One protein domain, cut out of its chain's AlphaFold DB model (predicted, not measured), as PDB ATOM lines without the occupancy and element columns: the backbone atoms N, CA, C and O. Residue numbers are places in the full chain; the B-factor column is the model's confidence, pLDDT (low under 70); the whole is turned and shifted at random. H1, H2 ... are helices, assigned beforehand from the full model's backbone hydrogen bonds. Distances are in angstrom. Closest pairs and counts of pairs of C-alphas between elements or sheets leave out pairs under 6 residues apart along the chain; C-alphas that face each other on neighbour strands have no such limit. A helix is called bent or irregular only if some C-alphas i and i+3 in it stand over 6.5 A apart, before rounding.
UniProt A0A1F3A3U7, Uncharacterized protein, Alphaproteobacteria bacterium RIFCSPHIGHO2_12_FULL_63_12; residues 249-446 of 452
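Overview. This is residues 249 to 446 of the 452 residues of an uncharacterized protein of Alphaproteobacteria bacterium RIFCSPHIGHO2_12_FULL_63_12 (UniProt A0A1F3A3U7). Three long helices, H1, H4 and H7, lie side by side as a loose, elongated bundle; at one end of it H8 and H9 fold back on each other as an arm, and at the other end lie the short H2 and H6 with H3. The short H5 packs on H4. The printed part has 198 residues with nine named helices, H1 to H9 in order along the chain, and no named strand: all helix. It is loose, with a radius of gyration of the C-alphas of 21.4 A, and spans 71 by 38 by 25 A.

Arrangement. Start with H1, residues 249 to 272, which touches H4, residues 301 to 328, at a shallow tilt of 23 degrees, opposite ways; the closest C-alphas are those of Asn 262 and Thr 324, 6.4 A apart. The hub is H7, residues 367 to 393, touching five helices; with H1 and H4 it makes a bundle, helices grouped together. Residues 374 to 385 alone of H7 touch H1, closest at the C-alphas of Leu 266 and Met 378, 7.1 A. Residues 321 to 328 alone of H4 touch H7, the same way at a shallow tilt of 30 degrees, closest at the C-alphas of Leu 328 and Ala 384, 7.3 A. Next, H2, residues 275 to 278, only just touches residues 367 to 368 of H7, with 3 pairs of C-alphas within 8 A, closest at Gln 278 and Ile 368, 6.8 A. H3, residues 280 to 294, only just touches H4, with 3 pairs within 8 A, about perpendicular at 76 degrees; its closest C-alphas are those of Ser 289 and Glu 303, 6.8 A. H5, residues 335 to 342, forms a hairpin with H4, closest at the C-alphas of Leu 325 and Tyr 338, 7.1 A. H6, residues 357 to 362, is close to H3 but not clearly touching, with the C-alphas of Asn 294 and Pro 357 closest at 7.6 A. H8, residues 404 to 426, touches H7 at a steep tilt of 57 degrees, closest at the C-alphas of Ala 384 and Val 404, 5.5 A. H9, residues 430 to 445, touches H8 at a steep tilt of 48 degrees, opposite ways, closest at the C-alphas of Leu 418 and Val 437, 6.0 A. Every O i to N i+4 pair is within hydrogen-bond range in H1, H3, H4, H5, H6, H7 and H9, and 17 of 19 are in H8; H2 is too short for such a pair.

Along the chain. Find C-alpha 249 at (81.311, 153.032, 112.105); from there H1 runs 34.5 A. H4 runs 39.9 A to C-alpha 328 at (97.294, 152.583, 110.889), H7 38.8 A and H8 32.4 A. H8 is irregular: C-alphas 405 and 408 are 7.0 A apart. H9 ends at C-alpha 445, (90.290, 139.455, 108.182).

Size, cuts and confidence. The C-alphas of Gly 296 and Glu 424 are the two farthest apart, 71.6 A. The printed part has no cut. The link from H5 to H6, residues 343 to 356, is long. The mean pLDDT of the printed part is 78.1, and 56 residues are under 70, among them 272 to 299 and 348 to 363.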
ATOM      1  N   ALA A 249      81.370 154.099 113.107       59.50
ATOM      2  CA  ALA A 249      81.311 153.032 112.105       59.50
ATOM      3  C   ALA A 249      81.594 153.554 110.679       59.50
ATOM      4  O   ALA A 249      82.336 152.921 109.928       59.50
ATOM      5  N   GLY A 250      81.069 154.733 110.324       68.88
ATOM      6  CA  GLY A 250      81.370 155.397 109.052       68.88
ATOM      7  C   GLY A 250      82.850 155.761 108.908       68.88
ATOM      8  O   GLY A 250      83.473 155.430 107.901       68.88
ATOM      9  N   GLU A 251      83.452 156.359 109.938       75.88
ATOM     10  CA  GLU A 251      84.889 156.672 109.952       75.88
ATOM     11  C   GLU A 251      85.763 155.412 109.895       75.88
ATOM     12  O   GLU A 251      86.777 155.383 109.195       75.88
ATOM     13  N   ALA A 252      85.355 154.345 110.588       71.62
ATOM     14  CA  ALA A 252      86.026 153.053 110.537       71.62
ATOM     15  C   ALA A 252      86.028 152.455 109.122       71.62
ATOM     16  O   ALA A 252      87.034 151.882 108.699       71.62
ATOM     17  N   GLN A 253      84.922 152.602 108.393       74.31
ATOM     18  CA  GLN A 253      84.782 152.089 107.036       74.31
ATOM     19  C   GLN A 253      85.569 152.916 106.014       74.31
ATOM     20  O   GLN A 253      86.230 152.331 105.157       74.31
ATOM     21  N   VAL A 254      85.584 154.246 106.152       79.69
ATOM     22  CA  VAL A 254      86.433 155.130 105.333       79.69
ATOM     23  C   VAL A 254      87.908 154.778 105.522       79.69
ATOM     24  O   VAL A 254      88.618 154.574 104.541       79.69
ATOM     25  N   LYS A 255      88.357 154.585 106.768       79.44
ATOM     26  CA  LYS A 255      89.736 154.161 107.054       79.44
ATOM     27  C   LYS A 255      90.061 152.793 106.457       79.44
ATOM     28  O   LYS A 255      91.140 152.612 105.910       79.44
ATOM     29  N   LEU A 256      89.138 151.830 106.516       78.44
ATOM     30  CA  LEU A 256      89.319 150.527 105.862       78.44
ATOM     31  C   LEU A 256      89.430 150.644 104.340       78.44
ATOM     32  O   LEU A 256      90.214 149.914 103.735       78.44
ATOM     33  N   GLN A 257      88.666 151.549 103.730       82.81
ATOM     34  CA  GLN A 257      88.733 151.808 102.296       82.81
ATOM     35  C   GLN A 257      90.062 152.472 101.909       82.81
ATOM     36  O   GLN A 257      90.710 152.009 100.975       82.81
ATOM     37  N   GLU A 258      90.509 153.487 102.655       81.88
ATOM     38  CA  GLU A 258      91.826 154.120 102.472       81.88
ATOM     39  C   GLU A 258      92.967 153.103 102.617       81.88
ATOM     40  O   GLU A 258      93.872 153.054 101.786       81.88
ATOM     41  N   LEU A 259      92.896 152.235 103.630       77.62
ATOM     42  CA  LEU A 259      93.864 151.157 103.835       77.62
ATOM     43  C   LEU A 259      93.846 150.128 102.696       77.62
ATOM     44  O   LEU A 259      94.905 149.646 102.297       77.62
ATOM     45  N   GLY A 260      92.668 149.820 102.144       75.44
ATOM     46  CA  GLY A 260      92.528 148.978 100.956       75.44
ATOM     47  C   GLY A 260      93.224 149.582  99.732       75.44
ATOM     48  O   GLY A 260      94.001 148.892  99.072       75.44
ATOM     49  N   THR A 261      93.017 150.877  99.479       81.50
ATOM     50  CA  THR A 261      93.708 151.618  98.410       81.50
ATOM     51  C   THR A 261      95.221 151.624  98.623       81.50
ATOM     52  O   THR A 261      95.975 151.360  97.688       81.50
ATOM     53  N   ASN A 262      95.681 151.842  99.859       75.50
ATOM     54  CA  ASN A 262      97.107 151.823 100.182       75.50
ATOM     55  C   ASN A 262      97.725 150.433  99.962       75.50
ATOM     56  O   ASN A 262      98.816 150.350  99.406       75.50
ATOM     57  N   ILE A 263      97.039 149.333 100.315       73.38
ATOM     58  CA  ILE A 263      97.508 147.975  99.974       73.38
ATOM     59  C   ILE A 263      97.606 147.798  98.462       73.38
ATOM     60  O   ILE A 263      98.593 147.244  97.989       73.38
ATOM     61  N   GLN A 264      96.601 148.228  97.697       77.62
ATOM     62  CA  GLN A 264      96.643 148.100  96.239       77.62
ATOM     63  C   GLN A 264      97.838 148.856  95.650       77.62
ATOM     64  O   GLN A 264      98.535 148.318  94.796       77.62
ATOM     65  N   GLN A 265      98.132 150.052  96.160       78.38
ATOM     66  CA  GLN A 265      99.320 150.815  95.776       78.38
ATOM     67  C   GLN A 265     100.625 150.131  96.219       78.38
ATOM     68  O   GLN A 265     101.588 150.113  95.457       78.38
ATOM     69  N   LEU A 266     100.664 149.511  97.406       71.81
ATOM     70  CA  LEU A 266     101.807 148.708  97.863       71.81
ATOM     71  C   LEU A 266     102.015 147.457  96.991       71.81
ATOM     72  O   LEU A 266     103.154 147.108  96.693       71.81
ATOM     73  N   ASN A 267     100.938 146.805  96.545       71.94
ATOM     74  CA  ASN A 267     100.994 145.680  95.609       71.94
ATOM     75  C   ASN A 267     101.473 146.134  94.225       71.94
ATOM     76  O   ASN A 267     102.388 145.524  93.683       71.94
ATOM     77  N   ALA A 268     100.945 147.241  93.694       75.50
ATOM     78  CA  ALA A 268     101.428 147.827  92.443       75.50
ATOM     79  C   ALA A 268     102.915 148.199  92.543       75.50
ATOM     80  O   ALA A 268     103.694 147.946  91.629       75.50
ATOM     81  N   MET A 269     103.349 148.721  93.692       69.81
ATOM     82  CA  MET A 269     104.760 148.971  93.968       69.81
ATOM     83  C   MET A 269     105.572 147.672  93.990       69.81
ATOM     84  O   MET A 269     106.631 147.607  93.370       69.81
ATOM     85  N   ARG A 270     105.082 146.614  94.642       70.00
ATOM     86  CA  ARG A 270     105.724 145.293  94.607       70.00
ATOM     87  C   ARG A 270     105.857 144.758  93.179       70.00
ATOM     88  O   ARG A 270     106.876 144.158  92.869       70.00
ATOM     89  N   GLU A 271     104.881 144.995  92.311       71.00
ATOM     90  CA  GLU A 271     104.942 144.606  90.895       71.00
ATOM     91  C   GLU A 271     105.913 145.478  90.083       71.00
ATOM     92  O   GLU A 271     106.596 144.979  89.187       71.00
ATOM     93  N   MET A 272     106.043 146.766  90.426       64.94
ATOM     94  CA  MET A 272     107.076 147.650  89.867       64.94
ATOM     95  C   MET A 272     108.495 147.221  90.273       64.94
ATOM     96  O   MET A 272     109.463 147.528  89.570       64.94
ATOM     97  N   TYR A 273     108.637 146.478  91.374       64.62
ATOM     98  CA  TYR A 273     109.900 145.856  91.746       64.62
ATOM     99  C   TYR A 273     110.229 144.697  90.791       64.62
ATOM    100  O   TYR A 273     109.749 143.573  90.933       64.62
ATOM    101  N   ARG A 274     111.086 144.960  89.798       63.94
ATOM    102  CA  ARG A 274     111.531 143.932  88.849       63.94
ATOM    103  C   ARG A 274     112.527 142.965  89.515       63.94
ATOM    104  O   ARG A 274     113.552 143.426  90.017       63.94
ATOM    105  N   PRO A 275     112.320 141.633  89.441       56.50
ATOM    106  CA  PRO A 275     113.269 140.630  89.947       56.50
ATOM    107  C   PRO A 275     114.676 140.752  89.343       56.50
ATOM    108  O   PRO A 275     115.659 140.365  89.971       56.50
ATOM    109  N   GLY A 276     114.775 141.330  88.141       55.66
ATOM    110  CA  GLY A 276     116.036 141.624  87.465       55.66
ATOM    111  C   GLY A 276     117.016 142.419  88.336       55.66
ATOM    112  O   GLY A 276     118.182 142.032  88.431       55.66
ATOM    113  N   TYR A 277     116.527 143.388  89.127       57.16
ATOM    114  CA  TYR A 277     117.341 144.178  90.065       57.16
ATOM    115  C   TYR A 277     118.068 143.332  91.131       57.16
ATOM    116  O   TYR A 277     118.981 143.816  91.806       57.16
ATOM    117  N   GLN A 278     117.689 142.060  91.299       48.22
ATOM    118  CA  GLN A 278     118.331 141.121  92.215       48.22
ATOM    119  C   GLN A 278     119.384 140.216  91.554       48.22
ATOM    120  O   GLN A 278     120.174 139.595  92.274       48.22
ATOM    121  N   THR A 279     119.465 140.145  90.225       53.81
ATOM    122  CA  THR A 279     120.473 139.318  89.546       53.81
ATOM    123  C   THR A 279     121.855 139.974  89.629       53.81
ATOM    124  O   THR A 279     121.995 141.179  89.461       53.81
ATOM    125  N   ILE A 280     122.905 139.198  89.923       39.06
ATOM    126  CA  ILE A 280     124.288 139.713  90.052       39.06
ATOM    127  C   ILE A 280     124.755 140.426  88.768       39.06
ATOM    128  O   ILE A 280     125.497 141.403  88.853       39.06
ATOM    129  N   GLY A 281     124.270 139.989  87.599       46.47
ATOM    130  CA  GLY A 281     124.530 140.624  86.304       46.47
ATOM    131  C   GLY A 281     123.920 142.020  86.189       46.47
ATOM    132  O   GLY A 281     124.650 142.976  85.959       46.47
ATOM    133  N   GLU A 282     122.620 142.174  86.450       55.75
ATOM    134  CA  GLU A 282     121.970 143.492  86.404       55.75
ATOM    135  C   GLU A 282     122.370 144.393  87.581       55.75
ATOM    136  O   GLU A 282     122.354 145.612  87.456       55.75
ATOM    137  N   LYS A 283     122.803 143.820  88.711       53.44
ATOM    138  CA  LYS A 283     123.456 144.564  89.802       53.44
ATOM    139  C   LYS A 283     124.771 145.188  89.342       53.44
ATOM    140  O   LYS A 283     125.051 146.336  89.680       53.44
ATOM    141  N   TRP A 284     125.572 144.447  88.575       46.50
ATOM    142  CA  TRP A 284     126.828 144.944  88.018       46.50
ATOM    143  C   TRP A 284     126.606 145.896  86.844       46.50
ATOM    144  O   TRP A 284     127.334 146.877  86.734       46.50
ATOM    145  N   GLU A 285     125.596 145.660  86.005       54.84
ATOM    146  CA  GLU A 285     125.200 146.601  84.953       54.84
ATOM    147  C   GLU A 285     124.620 147.882  85.539       54.84
ATOM    148  O   GLU A 285     125.119 148.943  85.212       54.84
ATOM    149  N   GLY A 286     123.694 147.820  86.496       56.41
ATOM    150  CA  GLY A 286     123.176 148.999  87.193       56.41
ATOM    151  C   GLY A 286     124.281 149.802  87.886       56.41
ATOM    152  O   GLY A 286     124.308 151.027  87.779       56.41
ATOM    153  N   PHE A 287     125.249 149.120  88.510       54.75
ATOM    154  CA  PHE A 287     126.460 149.745  89.048       54.75
ATOM    155  C   PHE A 287     127.344 150.358  87.945       54.75
ATOM    156  O   PHE A 287     127.793 151.492  88.089       54.75
ATOM    157  N   LYS A 288     127.567 149.660  86.822       52.09
ATOM    158  CA  LYS A 288     128.343 150.148  85.665       52.09
ATOM    159  C   LYS A 288     127.696 151.350  84.988       52.09
ATOM    160  O   LYS A 288     128.398 152.308  84.683       52.09
ATOM    161  N   SER A 289     126.397 151.304  84.729       57.69
ATOM    162  CA  SER A 289     125.631 152.385  84.114       57.69
ATOM    163  C   SER A 289     125.642 153.605  85.038       57.69
ATOM    164  O   SER A 289     125.901 154.712  84.579       57.69
ATOM    165  N   GLN A 290     125.497 153.417  86.355       54.78
ATOM    166  CA  GLN A 290     125.649 154.501  87.338       54.78
ATOM    167  C   GLN A 290     127.084 155.042  87.429       54.78
ATOM    168  O   GLN A 290     127.281 156.248  87.544       54.78
ATOM    169  N   TRP A 291     128.106 154.188  87.325       51.88
ATOM    170  CA  TRP A 291     129.505 154.621  87.259       51.88
ATOM    171  C   TRP A 291     129.784 155.437  85.989       51.88
ATOM    172  O   TRP A 291     130.425 156.484  86.045       51.88
ATOM    173  N   ARG A 292     129.219 155.012  84.852       56.41
ATOM    174  CA  ARG A 292     129.254 155.734  83.571       56.41
ATOM    175  C   ARG A 292     128.590 157.107  83.665       56.41
ATOM    176  O   ARG A 292     129.194 158.084  83.233       56.41
ATOM    177  N   ALA A 293     127.428 157.197  84.309       55.59
ATOM    178  CA  ALA A 293     126.731 158.452  84.599       55.59
ATOM    179  C   ALA A 293     127.641 159.517  85.213       55.59
ATOM    180  O   ALA A 293     127.681 160.661  84.766       55.59
ATOM    181  N   ASN A 294     128.376 159.106  86.248       49.78
ATOM    182  CA  ASN A 294     129.187 159.990  87.075       49.78
ATOM    183  C   ASN A 294     130.486 160.409  86.382       49.78
ATOM    184  O   ASN A 294     131.070 161.424  86.740       49.78
ATOM    185  N   LEU A 295     130.911 159.657  85.368       52.50
ATOM    186  CA  LEU A 295     132.022 160.013  84.488       52.50
ATOM    187  C   LEU A 295     131.577 160.853  83.281       52.50
ATOM    188  O   LEU A 295     132.353 161.047  82.348       52.50
ATOM    189  N   GLY A 296     130.321 161.314  83.254       54.09
ATOM    190  CA  GLY A 296     129.758 162.042  82.113       54.09
ATOM    191  C   GLY A 296     129.589 161.176  80.859       54.09
ATOM    192  O   GLY A 296     129.347 161.701  79.770       54.09
ATOM    193  N   ILE A 297     129.704 159.851  80.988       60.62
ATOM    194  CA  ILE A 297     129.473 158.915  79.893       60.62
ATOM    195  C   ILE A 297     127.961 158.811  79.716       60.62
ATOM    196  O   ILE A 297     127.231 158.440  80.635       60.62
ATOM    197  N   LYS A 298     127.489 159.172  78.521       64.31
ATOM    198  CA  LYS A 298     126.064 159.161  78.185       64.31
ATOM    199  C   LYS A 298     125.489 157.761  78.402       64.31
ATOM    200  O   LYS A 298     125.989 156.791  77.836       64.31
ATOM    201  N   PHE A 299     124.436 157.686  79.208       60.06
ATOM    202  CA  PHE A 299     123.588 156.504  79.303       60.06
ATOM    203  C   PHE A 299     122.943 156.192  77.959       60.06
ATOM    204  O   PHE A 299     122.664 157.105  77.174       60.06
ATOM    205  N   THR A 300     122.622 154.920  77.746       75.44
ATOM    206  CA  THR A 300     121.582 154.585  76.772       75.44
ATOM    207  C   THR A 300     120.218 155.034  77.313       75.44
ATOM    208  O   THR A 300     120.008 155.129  78.526       75.44
ATOM    209  N   ASP A 301     119.268 155.323  76.424       73.31
ATOM    210  CA  ASP A 301     117.924 155.753  76.837       73.31
ATOM    211  C   ASP A 301     117.230 154.705  77.728       73.31
ATOM    212  O   ASP A 301     116.499 155.048  78.659       73.31
ATOM    213  N   GLU A 302     117.536 153.424  77.512       73.88
ATOM    214  CA  GLU A 302     117.011 152.315  78.304       73.88
ATOM    215  C   GLU A 302     117.558 152.299  79.742       73.88
ATOM    216  O   GLU A 302     116.787 152.170  80.696       73.88
ATOM    217  N   GLU A 303     118.868 152.494  79.934       64.94
ATOM    218  CA  GLU A 303     119.484 152.573  81.268       64.94
ATOM    219  C   GLU A 303     118.948 153.770  82.062       64.94
ATOM    220  O   GLU A 303     118.655 153.664  83.258       64.94
ATOM    221  N   ARG A 304     118.778 154.910  81.382       64.69
ATOM    222  CA  ARG A 304     118.230 156.132  81.976       64.69
ATOM    223  C   ARG A 304     116.786 155.941  82.429       64.69
ATOM    224  O   ARG A 304     116.431 156.401  83.516       64.69
ATOM    225  N   SER A 305     115.976 155.250  81.624       71.94
ATOM    226  CA  SER A 305     114.597 154.905  81.979       71.94
ATOM    227  C   SER A 305     114.561 154.025  83.227       71.94
ATOM    228  O   SER A 305     113.915 154.391  84.206       71.94
ATOM    229  N   ARG A 306     115.333 152.929  83.250       66.62
ATOM    230  CA  ARG A 306     115.383 152.001  84.397       66.62
ATOM    231  C   ARG A 306     115.817 152.699  85.690       66.62
ATOM    232  O   ARG A 306     115.242 152.460  86.750       66.62
ATOM    233  N   TYR A 307     116.815 153.579  85.611       65.50
ATOM    234  CA  TYR A 307     117.279 154.337  86.772       65.50
ATOM    235  C   TYR A 307     116.222 155.326  87.284       65.50
ATOM    236  O   TYR A 307     115.978 155.403  88.487       65.50
ATOM    237  N   SER A 308     115.571 156.054  86.373       67.12
ATOM    238  CA  SER A 308     114.469 156.965  86.704       67.12
ATOM    239  C   SER A 308     113.328 156.229  87.410       67.12
ATOM    240  O   SER A 308     112.855 156.684  88.453       67.12
ATOM    241  N   ASP A 309     112.949 155.053  86.904       69.25
ATOM    242  CA  ASP A 309     111.900 154.216  87.492       69.25
ATOM    243  C   ASP A 309     112.270 153.751  88.907       69.25
ATOM    244  O   ASP A 309     111.446 153.815  89.818       69.25
ATOM    245  N   PHE A 310     113.528 153.363  89.134       69.19
ATOM    246  CA  PHE A 310     114.006 152.979  90.463       69.19
ATOM    247  C   PHE A 310     114.007 154.149  91.464       69.19
ATOM    248  O   PHE A 310     113.613 153.977  92.619       69.19
ATOM    249  N   VAL A 311     114.416 155.352  91.049       69.50
ATOM    250  CA  VAL A 311     114.397 156.541  91.923       69.50
ATOM    251  C   VAL A 311     112.964 156.945  92.276       69.50
ATOM    252  O   VAL A 311     112.690 157.235  93.443       69.50
ATOM    253  N   LYS A 312     112.039 156.913  91.307       72.38
ATOM    254  CA  LYS A 312     110.606 157.150  91.556       72.38
ATOM    255  C   LYS A 312     110.043 156.131  92.536       72.38
ATOM    256  O   LYS A 312     109.458 156.520  93.540       72.38
ATOM    257  N   PHE A 313     110.329 154.850  92.315       73.44
ATOM    258  CA  PHE A 313     109.957 153.767  93.221       73.44
ATOM    259  C   PHE A 313     110.457 154.003  94.658       73.44
ATOM    260  O   PHE A 313     109.695 153.829  95.608       73.44
ATOM    261  N   ARG A 314     111.705 154.465  94.842       73.12
ATOM    262  CA  ARG A 314     112.249 154.826  96.168       73.12
ATOM    263  C   ARG A 314     111.488 155.968  96.829       73.12
ATOM    264  O   ARG A 314     111.109 155.844  97.995       73.12
ATOM    265  N   ALA A 315     111.293 157.067  96.109       72.94
ATOM    266  CA  ALA A 315     110.664 158.268  96.646       72.94
ATOM    267  C   ALA A 315     109.175 158.045  96.964       72.94
ATOM    268  O   ALA A 315     108.731 158.312  98.082       72.94
ATOM    269  N   GLU A 316     108.426 157.497  96.006       78.12
ATOM    270  CA  GLU A 316     106.996 157.209  96.147       78.12
ATOM    271  C   GLU A 316     106.752 156.128  97.198       78.12
ATOM    272  O   GLU A 316     105.844 156.256  98.023       78.12
ATOM    273  N   GLY A 317     107.614 155.107  97.234       77.88
ATOM    274  CA  GLY A 317     107.541 154.046  98.222       77.88
ATOM    275  C   GLY A 317     107.647 154.586  99.636       77.88
ATOM    276  O   GLY A 317     106.723 154.403 100.426       77.88
ATOM    277  N   ALA A 318     108.729 155.301  99.962       79.81
ATOM    278  CA  ALA A 318     108.948 155.844 101.306       79.81
ATOM    279  C   ALA A 318     107.774 156.716 101.790       79.81
ATOM    280  O   ALA A 318     107.350 156.606 102.945       79.81
ATOM    281  N   GLN A 319     107.205 157.536 100.901       81.88
ATOM    282  CA  GLN A 319     106.046 158.363 101.226       81.88
ATOM    283  C   GLN A 319     104.781 157.524 101.456       81.88
ATOM    284  O   GLN A 319     104.057 157.768 102.428       81.88
ATOM    285  N   LEU A 320     104.528 156.510 100.625       83.38
ATOM    286  CA  LEU A 320     103.402 155.597 100.813       83.38
ATOM    287  C   LEU A 320     103.530 154.793 102.116       83.38
ATOM    288  O   LEU A 320     102.540 154.644 102.837       83.38
ATOM    289  N   PHE A 321     104.738 154.339 102.463       85.12
ATOM    290  CA  PHE A 321     105.030 153.655 103.726       85.12
ATOM    291  C   PHE A 321     104.693 154.539 104.928       85.12
ATOM    292  O   PHE A 321     103.937 154.126 105.811       85.12
ATOM    293  N   ALA A 322     105.190 155.777 104.939       86.12
ATOM    294  CA  ALA A 322     104.925 156.726 106.015       86.12
ATOM    295  C   ALA A 322     103.426 157.052 106.143       86.12
ATOM    296  O   ALA A 322     102.882 157.050 107.249       86.12
ATOM    297  N   ASN A 323     102.738 157.278 105.021       86.12
ATOM    298  CA  ASN A 323     101.303 157.566 105.007       86.12
ATOM    299  C   ASN A 323     100.474 156.377 105.504       86.12
ATOM    300  O   ASN A 323      99.581 156.555 106.333       86.12
ATOM    301  N   THR A 324     100.801 155.164 105.054       86.56
ATOM    302  CA  THR A 324     100.120 153.933 105.478       86.56
ATOM    303  C   THR A 324     100.323 153.692 106.969       86.56
ATOM    304  O   THR A 324      99.363 153.442 107.697       86.56
ATOM    305  N   LEU A 325     101.558 153.832 107.455       88.81
ATOM    306  CA  LEU A 325     101.866 153.634 108.866       88.81
ATOM    307  C   LEU A 325     101.156 154.671 109.749       88.81
ATOM    308  O   LEU A 325     100.603 154.327 110.795       88.81
ATOM    309  N   LYS A 326     101.104 155.929 109.301       88.56
ATOM    310  CA  LYS A 326     100.360 156.998 109.976       88.56
ATOM    311  C   LYS A 326      98.853 156.735 109.999       88.56
ATOM    312  O   LYS A 326      98.228 157.003 111.019       88.56
ATOM    313  N   ALA A 327      98.282 156.200 108.920       85.38
ATOM    314  CA  ALA A 327      96.866 155.834 108.857       85.38
ATOM    315  C   ALA A 327      96.519 154.663 109.795       85.38
ATOM    316  O   ALA A 327      95.439 154.635 110.385       85.38
ATOM    317  N   LEU A 328      97.445 153.714 109.970       85.38
ATOM    318  CA  LEU A 328      97.294 152.583 110.889       85.38
ATOM    319  C   LEU A 328      97.498 152.968 112.365       85.38
ATOM    320  O   LEU A 328      96.941 152.317 113.259       85.38
ATOM    321  N   SER A 329      98.295 154.005 112.628       88.62
ATOM    322  CA  SER A 329      98.604 154.489 113.974       88.62
ATOM    323  C   SER A 329      97.345 154.897 114.738       88.62
ATOM    324  O   SER A 329      96.533 155.686 114.257       88.62
ATOM    325  N   GLY A 330      97.168 154.343 115.940       78.38
ATOM    326  CA  GLY A 330      96.025 154.651 116.807       78.38
ATOM    327  C   GLY A 330      94.690 154.055 116.349       78.38
ATOM    328  O   GLY A 330      93.683 154.251 117.020       78.38
ATOM    329  N   VAL A 331      94.677 153.312 115.240       84.06
ATOM    330  CA  VAL A 331      93.495 152.609 114.715       84.06
ATOM    331  C   VAL A 331      93.692 151.103 114.818       84.06
ATOM    332  O   VAL A 331      92.861 150.391 115.367       84.06
ATOM    333  N   ALA A 332      94.828 150.626 114.322       87.88
ATOM    334  CA  ALA A 332      95.181 149.213 114.278       87.88
ATOM    335  C   ALA A 332      96.511 148.927 114.979       87.88
ATOM    336  O   ALA A 332      96.765 147.808 115.416       87.88
ATOM    337  N   VAL A 333      97.372 149.937 115.079       92.31
ATOM    338  CA  VAL A 333      98.757 149.803 115.521       92.31
ATOM    339  C   VAL A 333      98.956 150.631 116.784       92.31
ATOM    340  O   VAL A 333      98.635 151.823 116.813       92.31
ATOM    341  N   ASN A 334      99.480 149.999 117.833       92.56
ATOM    342  CA  ASN A 334      99.830 150.695 119.071       92.56
ATOM    343  C   ASN A 334     101.186 151.429 118.935       92.56
ATOM    344  O   ASN A 334     101.956 151.137 118.019       92.56
ATOM    345  N   PRO A 335     101.532 152.365 119.840       90.88
ATOM    346  CA  PRO A 335     102.770 153.145 119.721       90.88
ATOM    347  C   PRO A 335     104.060 152.308 119.664       90.88
ATOM    348  O   PRO A 335     105.031 152.708 119.023       90.88
ATOM    349  N   THR A 336     104.085 151.145 120.316       91.19
ATOM    350  CA  THR A 336     105.246 150.243 120.317       91.19
ATOM    351  C   THR A 336     105.393 149.525 118.975       91.19
ATOM    352  O   THR A 336     106.492 149.452 118.426       91.19
ATOM    353  N   GLU A 337     104.287 149.024 118.427       92.56
ATOM    354  CA  GLU A 337     104.221 148.407 117.099       92.56
ATOM    355  C   GLU A 337     104.565 149.426 116.006       92.56
ATOM    356  O   GLU A 337     105.327 149.113 115.096       92.56
ATOM    357  N   TYR A 338     104.082 150.664 116.149       92.38
ATOM    358  CA  TYR A 338     104.379 151.772 115.246       92.38
ATOM    359  C   TYR A 338     105.886 152.040 115.184       92.38
ATOM    360  O   TYR A 338     106.471 151.988 114.106       92.38
ATOM    361  N   LYS A 339     106.545 152.218 116.339       90.50
ATOM    362  CA  LYS A 339     108.006 152.423 116.407       90.50
ATOM    363  C   LYS A 339     108.800 151.268 115.802       90.50
ATOM    364  O   LYS A 339     109.858 151.478 115.219       90.50
ATOM    365  N   ARG A 340     108.312 150.031 115.943       88.88
ATOM    366  CA  ARG A 340     108.953 148.867 115.321       88.88
ATOM    367  C   ARG A 340     108.814 148.906 113.799       88.88
ATOM    368  O   ARG A 340     109.788 148.641 113.104       88.88
ATOM    369  N   ALA A 341     107.632 149.257 113.303       90.19
ATOM    370  CA  ALA A 341     107.365 149.372 111.876       90.19
ATOM    371  C   ALA A 341     108.082 150.566 111.225       90.19
ATOM    372  O   ALA A 341     108.473 150.466 110.065       90.19
ATOM    373  N   GLU A 342     108.351 151.650 111.963       88.31
ATOM    374  CA  GLU A 342     109.195 152.757 111.482       88.31
ATOM    375  C   GLU A 342     110.597 152.284 111.076       88.31
ATOM    376  O   GLU A 342     111.135 152.746 110.072       88.31
ATOM    377  N   ALA A 343     111.169 151.302 111.782       86.81
ATOM    378  CA  ALA A 343     112.466 150.724 111.424       86.81
ATOM    379  C   ALA A 343     112.445 149.960 110.081       86.81
ATOM    380  O   ALA A 343     113.502 149.651 109.519       86.81
ATOM    381  N   TRP A 344     111.255 149.634 109.569       84.81
ATOM    382  CA  TRP A 344     111.061 148.964 108.283       84.81
ATOM    383  C   TRP A 344     110.726 149.925 107.152       84.81
ATOM    384  O   TRP A 344     110.689 149.479 106.009       84.81
ATOM    385  N   ILE A 345     110.532 151.218 107.425       83.31
ATOM    386  CA  ILE A 345     110.386 152.207 106.359       83.31
ATOM    387  C   ILE A 345     111.689 152.189 105.540       83.31
ATOM    388  O   ILE A 345     112.779 152.346 106.113       83.31
ATOM    389  N   PRO A 346     111.621 151.936 104.220       77.00
ATOM    390  CA  PRO A 346     112.794 152.007 103.370       77.00
ATOM    391  C   PRO A 346     113.395 153.403 103.444       77.00
ATOM    392  O   PRO A 346     112.679 154.396 103.330       77.00
ATOM    393  N   ASN A 347     114.707 153.482 103.628       79.62
ATOM    394  CA  ASN A 347     115.423 154.741 103.553       79.62
ATOM    395  C   ASN A 347     115.747 155.022 102.072       79.62
ATOM    396  O   ASN A 347     116.603 154.335 101.496       79.62
ATOM    397  N   PRO A 348     115.097 156.014 101.434       67.38
ATOM    398  CA  PRO A 348     115.354 156.345 100.036       67.38
ATOM    399  C   PRO A 348     116.713 157.036  99.823       67.38
ATOM    400  O   PRO A 348     117.067 157.314  98.681       67.38
ATOM    401  N   GLY A 349     117.492 157.260 100.888       67.31
ATOM    402  CA  GLY A 349     118.738 158.019 100.850       67.31
ATOM    403  C   GLY A 349     118.484 159.523 100.846       67.31
ATOM    404  O   GLY A 349     117.343 159.984 100.807       67.31
ATOM    405  N   THR A 350     119.554 160.309 100.901       58.22
ATOM    406  CA  THR A 350     119.483 161.755 100.677       58.22
ATOM    407  C   THR A 350     119.543 162.024  99.180       58.22
ATOM    408  O   THR A 350     120.622 162.116  98.600       58.22
ATOM    409  N   THR A 351     118.385 162.180  98.543       52.47
ATOM    410  CA  THR A 351     118.267 162.818  97.226       52.47
ATOM    411  C   THR A 351     118.540 164.309  97.395       52.47
ATOM    412  O   THR A 351     117.624 165.085  97.650       52.47
ATOM    413  N   GLY A 352     119.805 164.734  97.336       46.34
ATOM    414  CA  GLY A 352     120.080 166.148  97.611       46.34
ATOM    415  C   GLY A 352     121.408 166.730  97.169       46.34
ATOM    416  O   GLY A 352     121.460 167.938  96.950       46.34
ATOM    417  N   SER A 353     122.472 165.949  96.991       42.97
ATOM    418  CA  SER A 353     123.750 166.573  96.652       42.97
ATOM    419  C   SER A 353     123.995 166.565  95.147       42.97
ATOM    420  O   SER A 353     124.601 165.645  94.605       42.97
ATOM    421  N   LEU A 354     123.569 167.646  94.478       44.44
ATOM    422  CA  LEU A 354     124.016 167.997  93.117       44.44
ATOM    423  C   LEU A 354     125.550 168.114  93.023       44.44
ATOM    424  O   LEU A 354     126.105 168.023  91.933       44.44
ATOM    425  N   PHE A 355     126.221 168.298  94.162       43.44
ATOM    426  CA  PHE A 355     127.663 168.506  94.268       43.44
ATOM    427  C   PHE A 355     128.419 167.290  94.830       43.44
ATOM    428  O   PHE A 355     129.645 167.274  94.795       43.44
ATOM    429  N   ASN A 356     127.714 166.265  95.323       47.84
ATOM    430  CA  ASN A 356     128.304 165.024  95.824       47.84
ATOM    431  C   ASN A 356     127.405 163.809  95.503       47.84
ATOM    432  O   ASN A 356     126.706 163.277  96.375       47.84
ATOM    433  N   PRO A 357     127.395 163.341  94.241       48.41
ATOM    434  CA  PRO A 357     126.576 162.206  93.824       48.41
ATOM    435  C   PRO A 357     126.918 160.919  94.593       48.41
ATOM    436  O   PRO A 357     126.048 160.065  94.750       48.41
ATOM    437  N   PHE A 358     128.132 160.796  95.149       44.94
ATOM    438  CA  PHE A 358     128.567 159.647  95.957       44.94
ATOM    439  C   PHE A 358     127.785 159.511  97.271       44.94
ATOM    440  O   PHE A 358     127.393 158.411  97.656       44.94
ATOM    441  N   GLU A 359     127.452 160.626  97.917       48.34
ATOM    442  CA  GLU A 359     126.601 160.638  99.112       48.34
ATOM    443  C   GLU A 359     125.160 160.210  98.780       48.34
ATOM    444  O   GLU A 359     124.498 159.542  99.568       48.34
ATOM    445  N   THR A 360     124.695 160.489  97.559       55.06
ATOM    446  CA  THR A 360     123.389 160.033  97.043       55.06
ATOM    447  C   THR A 360     123.415 158.544  96.636       55.06
ATOM    448  O   THR A 360     122.395 157.863  96.707       55.06
ATOM    449  N   LEU A 361     124.589 158.022  96.248       46.03
ATOM    450  CA  LEU A 361     124.823 156.641  95.789       46.03
ATOM    451  C   LEU A 361     124.921 155.610  96.918       46.03
ATOM    452  O   LEU A 361     124.527 154.462  96.724       46.03
ATOM    453  N   PHE A 362     125.442 156.002  98.083       50.34
ATOM    454  CA  PHE A 362     125.629 155.101  99.230       50.34
ATOM    455  C   PHE A 362     124.747 155.447 100.433       50.34
ATOM    456  O   PHE A 362     124.819 154.766 101.456       50.34
ATOM    457  N   SER A 363     123.894 156.472 100.323       54.41
ATOM    458  CA  SER A 363     122.872 156.743 101.333       54.41
ATOM    459  C   SER A 363     121.578 155.976 101.051       54.41
ATOM    460  O   SER A 363     121.083 155.853  99.925       54.41
ATOM    461  N   GLY A 364     120.998 155.461 102.130       70.06
ATOM    462  CA  GLY A 364     119.754 154.702 102.103       70.06
ATOM    463  C   GLY A 364     119.938 153.195 101.940       70.06
ATOM    464  O   GLY A 364     121.042 152.660 102.032       70.06
ATOM    465  N   ASP A 365     118.818 152.495 101.778       71.81
ATOM    466  CA  ASP A 365     118.799 151.043 101.623       71.81
ATOM    467  C   ASP A 365     119.154 150.629 100.188       71.81
ATOM    468  O   ASP A 365     118.668 151.220  99.222       71.81
ATOM    469  N   ASP A 366     119.971 149.580 100.050       72.06
ATOM    470  CA  ASP A 366     120.225 148.928  98.764       72.06
ATOM    471  C   ASP A 366     118.958 148.213  98.235       72.06
ATOM    472  O   ASP A 366     118.038 147.930  99.012       72.06
ATOM    473  N   PRO A 367     118.885 147.869  96.933       69.81
ATOM    474  CA  PRO A 367     117.688 147.265  96.339       69.81
ATOM    475  C   PRO A 367     117.204 145.974  97.017       69.81
ATOM    476  O   PRO A 367     116.010 145.673  96.962       69.81
ATOM    477  N   ILE A 368     118.097 145.197  97.642       73.31
ATOM    478  CA  ILE A 368     117.733 143.961  98.350       73.31
ATOM    479  C   ILE A 368     117.118 144.317  99.700       73.31
ATOM    480  O   ILE A 368     116.036 143.832 100.032       73.31
ATOM    481  N   ARG A 369     117.771 145.194 100.475       77.38
ATOM    482  CA  ARG A 369     117.216 145.680 101.750       77.38
ATOM    483  C   ARG A 369     115.871 146.353 101.556       77.38
ATOM    484  O   ARG A 369     114.972 146.127 102.361       77.38
ATOM    485  N   MET A 370     115.724 147.130 100.487       77.75
ATOM    486  CA  MET A 370     114.464 147.767 100.142       77.75
ATOM    487  C   MET A 370     113.369 146.732  99.873       77.75
ATOM    488  O   MET A 370     112.294 146.852 100.445       77.75
ATOM    489  N   ALA A 371     113.647 145.681  99.096       75.69
ATOM    490  CA  ALA A 371     112.678 144.612  98.847       75.69
ATOM    491  C   ALA A 371     112.255 143.892 100.129       75.69
ATOM    492  O   ALA A 371     111.066 143.772 100.407       75.69
ATOM    493  N   VAL A 372     113.226 143.490 100.953       84.31
ATOM    494  CA  VAL A 372     112.957 142.809 102.228       84.31
ATOM    495  C   VAL A 372     112.144 143.702 103.168       84.31
ATOM    496  O   VAL A 372     111.238 143.225 103.850       84.31
ATOM    497  N   LYS A 373     112.444 145.004 103.222       86.19
ATOM    498  CA  LYS A 373     111.685 145.975 104.019       86.19
ATOM    499  C   LYS A 373     110.269 146.179 103.486       86.19
ATOM    500  O   LYS A 373     109.335 146.157 104.281       86.19
ATOM    501  N   THR A 374     110.106 146.299 102.171       82.12
ATOM    502  CA  THR A 374     108.799 146.379 101.511       82.12
ATOM    503  C   THR A 374     107.953 145.150 101.831       82.12
ATOM    504  O   THR A 374     106.832 145.302 102.307       82.12
ATOM    505  N   GLU A 375     108.492 143.940 101.670       83.88
ATOM    506  CA  GLU A 375     107.778 142.696 101.988       83.88
ATOM    507  C   GLU A 375     107.374 142.628 103.464       83.88
ATOM    508  O   GLU A 375     106.216 142.347 103.778       83.88
ATOM    509  N   ARG A 376     108.296 142.956 104.379       88.81
ATOM    510  CA  ARG A 376     108.003 143.008 105.821       88.81
ATOM    511  C   ARG A 376     106.920 144.025 106.152       88.81
ATOM    512  O   ARG A 376     106.058 143.750 106.982       88.81
ATOM    513  N   PHE A 377     106.950 145.195 105.523       87.62
ATOM    514  CA  PHE A 377     105.946 146.221 105.757       87.62
ATOM    515  C   PHE A 377     104.580 145.832 105.186       87.62
ATOM    516  O   PHE A 377     103.557 146.109 105.812       87.62
ATOM    517  N   MET A 378     104.540 145.179 104.023       85.38
ATOM    518  CA  MET A 378     103.298 144.663 103.444       85.38
ATOM    519  C   MET A 378     102.665 143.608 104.353       85.38
ATOM    520  O   MET A 378     101.488 143.724 104.687       85.38
ATOM    521  N   ASP A 379     103.458 142.639 104.816       89.19
ATOM    522  CA  ASP A 379     103.028 141.622 105.780       89.19
ATOM    523  C   ASP A 379     102.520 142.265 107.085       89.19
ATOM    524  O   ASP A 379     101.432 141.945 107.568       89.19
ATOM    525  N   PHE A 380     103.244 143.253 107.618       92.19
ATOM    526  CA  PHE A 380     102.799 144.028 108.777       92.19
ATOM    527  C   PHE A 380     101.476 144.761 108.531       92.19
ATOM    528  O   PHE A 380     100.586 144.714 109.375       92.19
ATOM    529  N   THR A 381     101.325 145.415 107.379       89.06
ATOM    530  CA  THR A 381     100.118 146.169 107.008       89.06
ATOM    531  C   THR A 381      98.912 145.242 106.895       89.06
ATOM    532  O   THR A 381      97.855 145.540 107.453       89.06
ATOM    533  N   GLN A 382      99.075 144.082 106.250       89.81
ATOM    534  CA  GLN A 382      98.033 143.057 106.161       89.81
ATOM    535  C   GLN A 382      97.629 142.551 107.549       89.81
ATOM    536  O   GLN A 382      96.440 142.512 107.871       89.81
ATOM    537  N   LYS A 383      98.602 142.237 108.413       93.81
ATOM    538  CA  LYS A 383      98.330 141.828 109.800       93.81
ATOM    539  C   LYS A 383      97.661 142.938 110.608       93.81
ATOM    540  O   LYS A 383      96.769 142.649 111.399       93.81
ATOM    541  N   ALA A 384      98.041 144.197 110.412       92.94
ATOM    542  CA  ALA A 384      97.415 145.329 111.087       92.94
ATOM    543  C   ALA A 384      95.947 145.497 110.659       92.94
ATOM    544  O   ALA A 384      95.080 145.706 111.503       92.94
ATOM    545  N   ILE A 385      95.634 145.323 109.375       90.06
ATOM    546  CA  ILE A 385      94.249 145.358 108.881       90.06
ATOM    547  C   ILE A 385      93.437 144.174 109.408       90.06
ATOM    548  O   ILE A 385      92.308 144.367 109.865       90.06
ATOM    549  N   ALA A 386      94.027 142.978 109.437       92.88
ATOM    550  CA  ALA A 386      93.415 141.810 110.058       92.88
ATOM    551  C   ALA A 386      93.129 142.055 111.548       92.88
ATOM    552  O   ALA A 386      92.026 141.771 112.018       92.88
ATOM    553  N   LYS A 387      94.087 142.639 112.283       94.50
ATOM    554  CA  LYS A 387      93.917 143.056 113.685       94.50
ATOM    555  C   LYS A 387      92.771 144.044 113.830       94.50
ATOM    556  O   LYS A 387      91.936 143.877 114.712       94.50
ATOM    557  N   TYR A 388      92.697 145.043 112.959       91.81
ATOM    558  CA  TYR A 388      91.636 146.039 113.013       91.81
ATOM    559  C   TYR A 388      90.247 145.418 112.836       91.81
ATOM    560  O   TYR A 388      89.356 145.650 113.650       91.81
ATOM    561  N   ARG A 389      90.069 144.566 111.819       91.62
ATOM    562  CA  ARG A 389      88.800 143.854 111.604       91.62
ATOM    563  C   ARG A 389      88.459 142.921 112.761       91.62
ATOM    564  O   ARG A 389      87.305 142.863 113.172       91.62
ATOM    565  N   TYR A 390      89.461 142.242 113.315       93.44
ATOM    566  CA  TYR A 390      89.283 141.403 114.495       93.44
ATOM    567  C   TYR A 390      88.773 142.209 115.694       93.44
ATOM    568  O   TYR A 390      87.797 141.797 116.317       93.44
ATOM    569  N   ILE A 391      89.371 143.370 115.971       92.06
ATOM    570  CA  ILE A 391      88.941 144.280 117.041       92.06
ATOM    571  C   ILE A 391      87.487 144.720 116.833       92.06
ATOM    572  O   ILE A 391      86.693 144.670 117.767       92.06
ATOM    573  N   LEU A 392      87.105 145.084 115.603       88.00
ATOM    574  CA  LEU A 392      85.722 145.467 115.292       88.00
ATOM    575  C   LEU A 392      84.719 144.319 115.491       88.00
ATOM    576  O   LEU A 392      83.575 144.565 115.863       88.00
ATOM    577  N   ALA A 393      85.134 143.079 115.233       89.69
ATOM    578  CA  ALA A 393      84.274 141.902 115.331       89.69
ATOM    579  C   ALA A 393      84.193 141.299 116.744       89.69
ATOM    580  O   ALA A 393      83.291 140.504 117.006       89.69
ATOM    581  N   ASN A 394      85.121 141.635 117.647       91.69
ATOM    582  CA  ASN A 394      85.245 140.999 118.961       91.69
ATOM    583  C   ASN A 394      85.140 142.047 120.080       91.69
ATOM    584  O   ASN A 394      86.137 142.691 120.413       91.69
ATOM    585  N   PRO A 395      83.957 142.208 120.702       87.94
ATOM    586  CA  PRO A 395      83.784 143.095 121.848       87.94
ATOM    587  C   PRO A 395      84.768 142.739 122.973       87.94
ATOM    588  O   PRO A 395      84.808 141.600 123.432       87.94
ATOM    589  N   GLY A 396      85.576 143.709 123.404       87.75
ATOM    590  CA  GLY A 396      86.620 143.522 124.422       87.75
ATOM    591  C   GLY A 396      88.033 143.334 123.862       87.75
ATOM    592  O   GLY A 396      89.000 143.458 124.614       87.75
ATOM    593  N   ALA A 397      88.184 143.108 122.555       91.06
ATOM    594  CA  ALA A 397      89.464 143.290 121.886       91.06
ATOM    595  C   ALA A 397      89.723 144.787 121.665       91.06
ATOM    596  O   ALA A 397      88.818 145.550 121.330       91.06
ATOM    597  N   ASP A 398      90.967 145.209 121.841       91.19
ATOM    598  CA  ASP A 398      91.409 146.569 121.598       91.19
ATOM    599  C   ASP A 398      92.851 146.599 121.062       91.19
ATOM    600  O   ASP A 398      93.547 145.587 120.930       91.19
ATOM    601  N   ILE A 399      93.307 147.799 120.707       89.25
ATOM    602  CA  ILE A 399      94.625 148.024 120.102       89.25
ATOM    603  C   ILE A 399      95.772 147.688 121.076       89.25
ATOM    604  O   ILE A 399      96.888 147.394 120.628       89.25
ATOM    605  N   SER A 400      95.513 147.752 122.385       89.75
ATOM    606  CA  SER A 400      96.482 147.526 123.458       89.75
ATOM    607  C   SER A 400      96.620 146.053 123.852       89.75
ATOM    608  O   SER A 400      97.716 145.644 124.231       89.75
ATOM    609  N   ASN A 401      95.556 145.256 123.721       92.81
ATOM    610  CA  ASN A 401      95.521 143.862 124.167       92.81
ATOM    611  C   ASN A 401      95.677 142.829 123.035       92.81
ATOM    612  O   ASN A 401      96.103 141.705 123.298       92.81
ATOM    613  N   VAL A 402      95.419 143.198 121.775       94.12
ATOM    614  CA  VAL A 402      95.734 142.368 120.601       94.12
ATOM    615  C   VAL A 402      97.005 142.889 119.949       94.12
ATOM    616  O   VAL A 402      97.082 144.062 119.603       94.12
ATOM    617  N   SER A 403      98.004 142.035 119.716       95.75
ATOM    618  CA  SER A 403      99.202 142.438 118.965       95.75
ATOM    619  C   SER A 403      99.104 142.062 117.487       95.75
ATOM    620  O   SER A 403      98.592 140.994 117.152       95.75
ATOM    621  N   VAL A 404      99.656 142.896 116.601       95.19
ATOM    622  CA  VAL A 404      99.798 142.596 115.164       95.19
ATOM    623  C   VAL A 404     100.513 141.254 114.951       95.19
ATOM    624  O   VAL A 404     100.086 140.449 114.123       95.19
ATOM    625  N   ASP A 405     101.531 140.951 115.762       94.94
ATOM    626  CA  ASP A 405     102.292 139.696 115.676       94.94
ATOM    627  C   ASP A 405     101.468 138.459 116.072       94.94
ATOM    628  O   ASP A 405     101.796 137.340 115.677       94.94
ATOM    629  N   SER A 406     100.384 138.638 116.837       96.44
ATOM    630  CA  SER A 406      99.508 137.542 117.274       96.44
ATOM    631  C   SER A 406      98.487 137.122 116.212       96.44
ATOM    632  O   SER A 406      97.928 136.022 116.288       96.44
ATOM    633  N   MET A 407      98.279 137.947 115.178       95.75
ATOM    634  CA  MET A 407      97.256 137.715 114.155       95.75
ATOM    635  C   MET A 407      97.392 136.380 113.415       95.75
ATOM    636  O   MET A 407      96.374 135.709 113.255       95.75
ATOM    637  N   PRO A 408      98.592 135.900 113.032       95.62
ATOM    638  CA  PRO A 408      98.732 134.566 112.446       95.62
ATOM    639  C   PRO A 408      98.252 133.433 113.364       95.62
ATOM    640  O   PRO A 408      97.796 132.398 112.885       95.62
ATOM    641  N   GLY A 409      98.369 133.590 114.685       96.81
ATOM    642  CA  GLY A 409      97.835 132.629 115.653       96.81
ATOM    643  C   GLY A 409      96.310 132.684 115.726       96.81
ATOM    644  O   GLY A 409      95.652 131.649 115.627       96.81
ATOM    645  N   ILE A 410      95.755 133.896 115.824       96.12
ATOM    646  CA  ILE A 410      94.305 134.145 115.863       96.12
ATOM    647  C   ILE A 410      93.626 133.588 114.605       96.12
ATOM    648  O   ILE A 410      92.655 132.839 114.706       96.12
ATOM    649  N   MET A 411      94.177 133.882 113.424       95.62
ATOM    650  CA  MET A 411      93.637 133.408 112.149       95.62
ATOM    651  C   MET A 411      93.716 131.887 112.016       95.62
ATOM    652  O   MET A 411      92.753 131.277 111.565       95.62
ATOM    653  N   ARG A 412      94.813 131.247 112.449       96.50
ATOM    654  CA  ARG A 412      94.924 129.775 112.436       96.50
ATOM    655  C   ARG A 412      93.906 129.111 113.357       96.50
ATOM    656  O   ARG A 412      93.256 128.161 112.937       96.50
ATOM    657  N   LYS A 413      93.725 129.631 114.576       97.06
ATOM    658  CA  LYS A 413      92.691 129.136 115.497       97.06
ATOM    659  C   LYS A 413      91.305 129.243 114.857       97.06
ATOM    660  O   LYS A 413      90.561 128.266 114.822       97.06
ATOM    661  N   ARG A 414      91.003 130.404 114.271       96.00
ATOM    662  CA  ARG A 414      89.739 130.642 113.573       96.00
ATOM    663  C   ARG A 414      89.554 129.729 112.357       96.00
ATOM    664  O   ARG A 414      88.452 129.243 112.124       96.00
ATOM    665  N   ALA A 415      90.623 129.446 111.617       95.88
ATOM    666  CA  ALA A 415      90.613 128.507 110.499       95.88
ATOM    667  C   ALA A 415      90.181 127.102 110.942       95.88
ATOM    668  O   ALA A 415      89.350 126.482 110.282       95.88
ATOM    669  N   SER A 416      90.707 126.616 112.071       96.81
ATOM    670  CA  SER A 416      90.338 125.315 112.639       96.81
ATOM    671  C   SER A 416      88.877 125.268 113.091       96.81
ATOM    672  O   SER A 416      88.191 124.284 112.820       96.81
ATOM    673  N   GLU A 417      88.377 126.336 113.719       96.25
ATOM    674  CA  GLU A 417      86.961 126.460 114.099       96.25
ATOM    675  C   GLU A 417      86.041 126.426 112.869       96.25
ATOM    676  O   GLU A 417      85.050 125.695 112.843       96.25
ATOM    677  N   LEU A 418      86.391 127.179 111.819       95.56
ATOM    678  CA  LEU A 418      85.647 127.197 110.557       95.56
ATOM    679  C   LEU A 418      85.694 125.843 109.845       95.56
ATOM    680  O   LEU A 418      84.685 125.416 109.287       95.56
ATOM    681  N   ALA A 419      86.838 125.156 109.878       95.44
ATOM    682  CA  ALA A 419      86.988 123.831 109.294       95.44
ATOM    683  C   ALA A 419      86.090 122.799 109.993       95.44
ATOM    684  O   ALA A 419      85.386 122.052 109.316       95.44
ATOM    685  N   ALA A 420      86.063 122.787 111.330       95.75
ATOM    686  CA  ALA A 420      85.175 121.912 112.095       95.75
ATOM    687  C   ALA A 420      83.701 122.202 111.772       95.75
ATOM    688  O   ALA A 420      82.960 121.292 111.403       95.75
ATOM    689  N   LYS A 421      83.320 123.485 111.790       95.25
ATOM    690  CA  LYS A 421      81.958 123.933 111.486       95.25
ATOM    691  C   LYS A 421      81.504 123.539 110.078       95.25
ATOM    692  O   LYS A 421      80.423 122.994 109.904       95.25
ATOM    693  N   PHE A 422      82.318 123.792 109.054       95.88
ATOM    694  CA  PHE A 422      81.950 123.462 107.673       95.88
ATOM    695  C   PHE A 422      81.942 121.960 107.398       95.88
ATOM    696  O   PHE A 422      81.155 121.509 106.564       95.88
ATOM    697  N   LYS A 423      82.783 121.185 108.088       94.00
ATOM    698  CA  LYS A 423      82.755 119.726 107.994       94.00
ATOM    699  C   LYS A 423      81.459 119.162 108.580       94.00
ATOM    700  O   LYS A 423      80.856 118.297 107.954       94.00
ATOM    701  N   GLU A 424      81.012 119.694 109.715       94.25
ATOM    702  CA  GLU A 424      79.757 119.308 110.369       94.25
ATOM    703  C   GLU A 424      78.515 119.751 109.574       94.25
ATOM    704  O   GLU A 424      77.631 118.942 109.314       94.25
ATOM    705  N   GLU A 425      78.460 121.010 109.130       92.69
ATOM    706  CA  GLU A 425      77.263 121.576 108.485       92.69
ATOM    707  C   GLU A 425      77.088 121.163 107.018       92.69
ATOM    708  O   GLU A 425      75.963 121.109 106.522       92.69
ATOM    709  N   LYS A 426      78.190 120.968 106.283       89.62
ATOM    710  CA  LYS A 426      78.159 120.876 104.812       89.62
ATOM    711  C   LYS A 426      78.757 119.596 104.246       89.62
ATOM    712  O   LYS A 426      78.651 119.396 103.040       89.62
ATOM    713  N   GLY A 427      79.413 118.770 105.067       90.94
ATOM    714  CA  GLY A 427      80.030 117.518 104.615       90.94
ATOM    715  C   GLY A 427      81.009 117.696 103.445       90.94
ATOM    716  O   GLY A 427      81.084 116.831 102.579       90.94
ATOM    717  N   LEU A 428      81.701 118.842 103.374       91.12
ATOM    718  CA  LEU A 428      82.610 119.163 102.268       91.12
ATOM    719  C   LEU A 428      83.832 118.234 102.259       91.12
ATOM    720  O   LEU A 428      84.360 117.898 103.320       91.12
ATOM    721  N   ASP A 429      84.321 117.900 101.060       93.44
ATOM    722  CA  ASP A 429      85.637 117.278 100.877       93.44
ATOM    723  C   ASP A 429      86.780 118.215 101.320       93.44
ATOM    724  O   ASP A 429      86.591 119.428 101.458       93.44
ATOM    725  N   ASP A 430      87.978 117.664 101.539       92.94
ATOM    726  CA  ASP A 430      89.112 118.397 102.117       92.94
ATOM    727  C   ASP A 430      89.546 119.622 101.287       92.94
ATOM    728  O   ASP A 430      89.951 120.645 101.850       92.94
ATOM    729  N   ASP A 431      89.433 119.573  99.959       93.38
ATOM    730  CA  ASP A 431      89.832 120.682  99.088       93.38
ATOM    731  C   ASP A 431      88.753 121.768  99.025       93.38
ATOM    732  O   ASP A 431      89.051 122.971  99.065       93.38
ATOM    733  N   ALA A 432      87.481 121.374  98.969       93.81
ATOM    734  CA  ALA A 432      86.345 122.276  99.082       93.81
ATOM    735  C   ALA A 432      86.313 122.957 100.456       93.81
ATOM    736  O   ALA A 432      86.037 124.162 100.529       93.81
ATOM    737  N   LEU A 433      86.663 122.226 101.518       93.62
ATOM    738  CA  LEU A 433      86.789 122.727 102.881       93.62
ATOM    739  C   LEU A 433      87.878 123.795 102.977       93.62
ATOM    740  O   LEU A 433      87.587 124.911 103.411       93.62
ATOM    741  N   LYS A 434      89.098 123.512 102.498       93.62
ATOM    742  CA  LYS A 434      90.200 124.492 102.468       93.62
ATOM    743  C   LYS A 434      89.794 125.772 101.741       93.62
ATOM    744  O   LYS A 434      89.932 126.863 102.293       93.62
ATOM    745  N   ARG A 435      89.213 125.659 100.540       93.56
ATOM    746  CA  ARG A 435      88.738 126.825  99.769       93.56
ATOM    747  C   ARG A 435      87.648 127.606 100.506       93.56
ATOM    748  O   ARG A 435      87.629 128.834 100.450       93.56
ATOM    749  N   ALA A 436      86.720 126.919 101.175       94.31
ATOM    750  CA  ALA A 436      85.666 127.567 101.948       94.31
ATOM    751  C   ALA A 436      86.226 128.318 103.165       94.31
ATOM    752  O   ALA A 436      85.845 129.469 103.382       94.31
ATOM    753  N   VAL A 437      87.154 127.704 103.906       94.56
ATOM    754  CA  VAL A 437      87.822 128.317 105.063       94.56
ATOM    755  C   VAL A 437      88.616 129.548 104.638       94.56
ATOM    756  O   VAL A 437      88.417 130.611 105.218       94.56
ATOM    757  N   VAL A 438      89.435 129.453 103.585       93.12
ATOM    758  CA  VAL A 438      90.223 130.591 103.080       93.12
ATOM    759  C   VAL A 438      89.320 131.757 102.673       93.12
ATOM    760  O   VAL A 438      89.555 132.883 103.099       93.12
ATOM    761  N   ARG A 439      88.233 131.502 101.927       92.88
ATOM    762  CA  ARG A 439      87.269 132.555 101.551       92.88
ATOM    763  C   ARG A 439      86.598 133.205 102.756       92.88
ATOM    764  O   ARG A 439      86.283 134.391 102.712       92.88
ATOM    765  N   GLN A 440      86.325 132.438 103.806       93.69
ATOM    766  CA  GLN A 440      85.702 132.977 105.009       93.69
ATOM    767  C   GLN A 440      86.701 133.795 105.836       93.69
ATOM    768  O   GLN A 440      86.350 134.879 106.292       93.69
ATOM    769  N   LEU A 441      87.950 133.339 105.964       93.31
ATOM    770  CA  LEU A 441      89.017 134.115 106.601       93.31
ATOM    771  C   LEU A 441      89.311 135.406 105.839       93.31
ATOM    772  O   LEU A 441      89.507 136.441 106.465       93.31
ATOM    773  N   ASP A 442      89.290 135.379 104.508       90.12
ATOM    774  CA  ASP A 442      89.445 136.587 103.697       90.12
ATOM    775  C   ASP A 442      88.327 137.605 103.975       90.12
ATOM    776  O   ASP A 442      88.589 138.785 104.212       90.12
ATOM    777  N   LYS A 443      87.076 137.148 104.088       90.44
ATOM    778  CA  LYS A 443      85.962 138.019 104.496       90.44
ATOM    779  C   LYS A 443      86.155 138.587 105.904       90.44
ATOM    780  O   LYS A 443      85.981 139.789 106.098       90.44
ATOM    781  N   GLU A 444      86.526 137.744 106.867       91.50
ATOM    782  CA  GLU A 444      86.659 138.128 108.279       91.50
ATOM    783  C   GLU A 444      87.869 139.049 108.527       91.50
ATOM    784  O   GLU A 444      87.749 140.040 109.244       91.50
ATOM    785  N   PHE A 445      89.013 138.790 107.889       92.62
ATOM    786  CA  PHE A 445      90.290 139.455 108.182       92.62
ATOM    787  C   PHE A 445      90.831 140.331 107.042       92.62
ATOM    788  O   PHE A 445      91.769 141.091 107.263       92.62
ATOM    789  N   GLY A 446      90.222 140.316 105.854       85.50
ATOM    790  CA  GLY A 446      90.654 141.136 104.715       85.50
ATOM    791  C   GLY A 446      91.952 140.647 104.080       85.50
ATOM    792  O   GLY A 446      92.809 141.458 103.733       85.50
TER     793      GLY A 446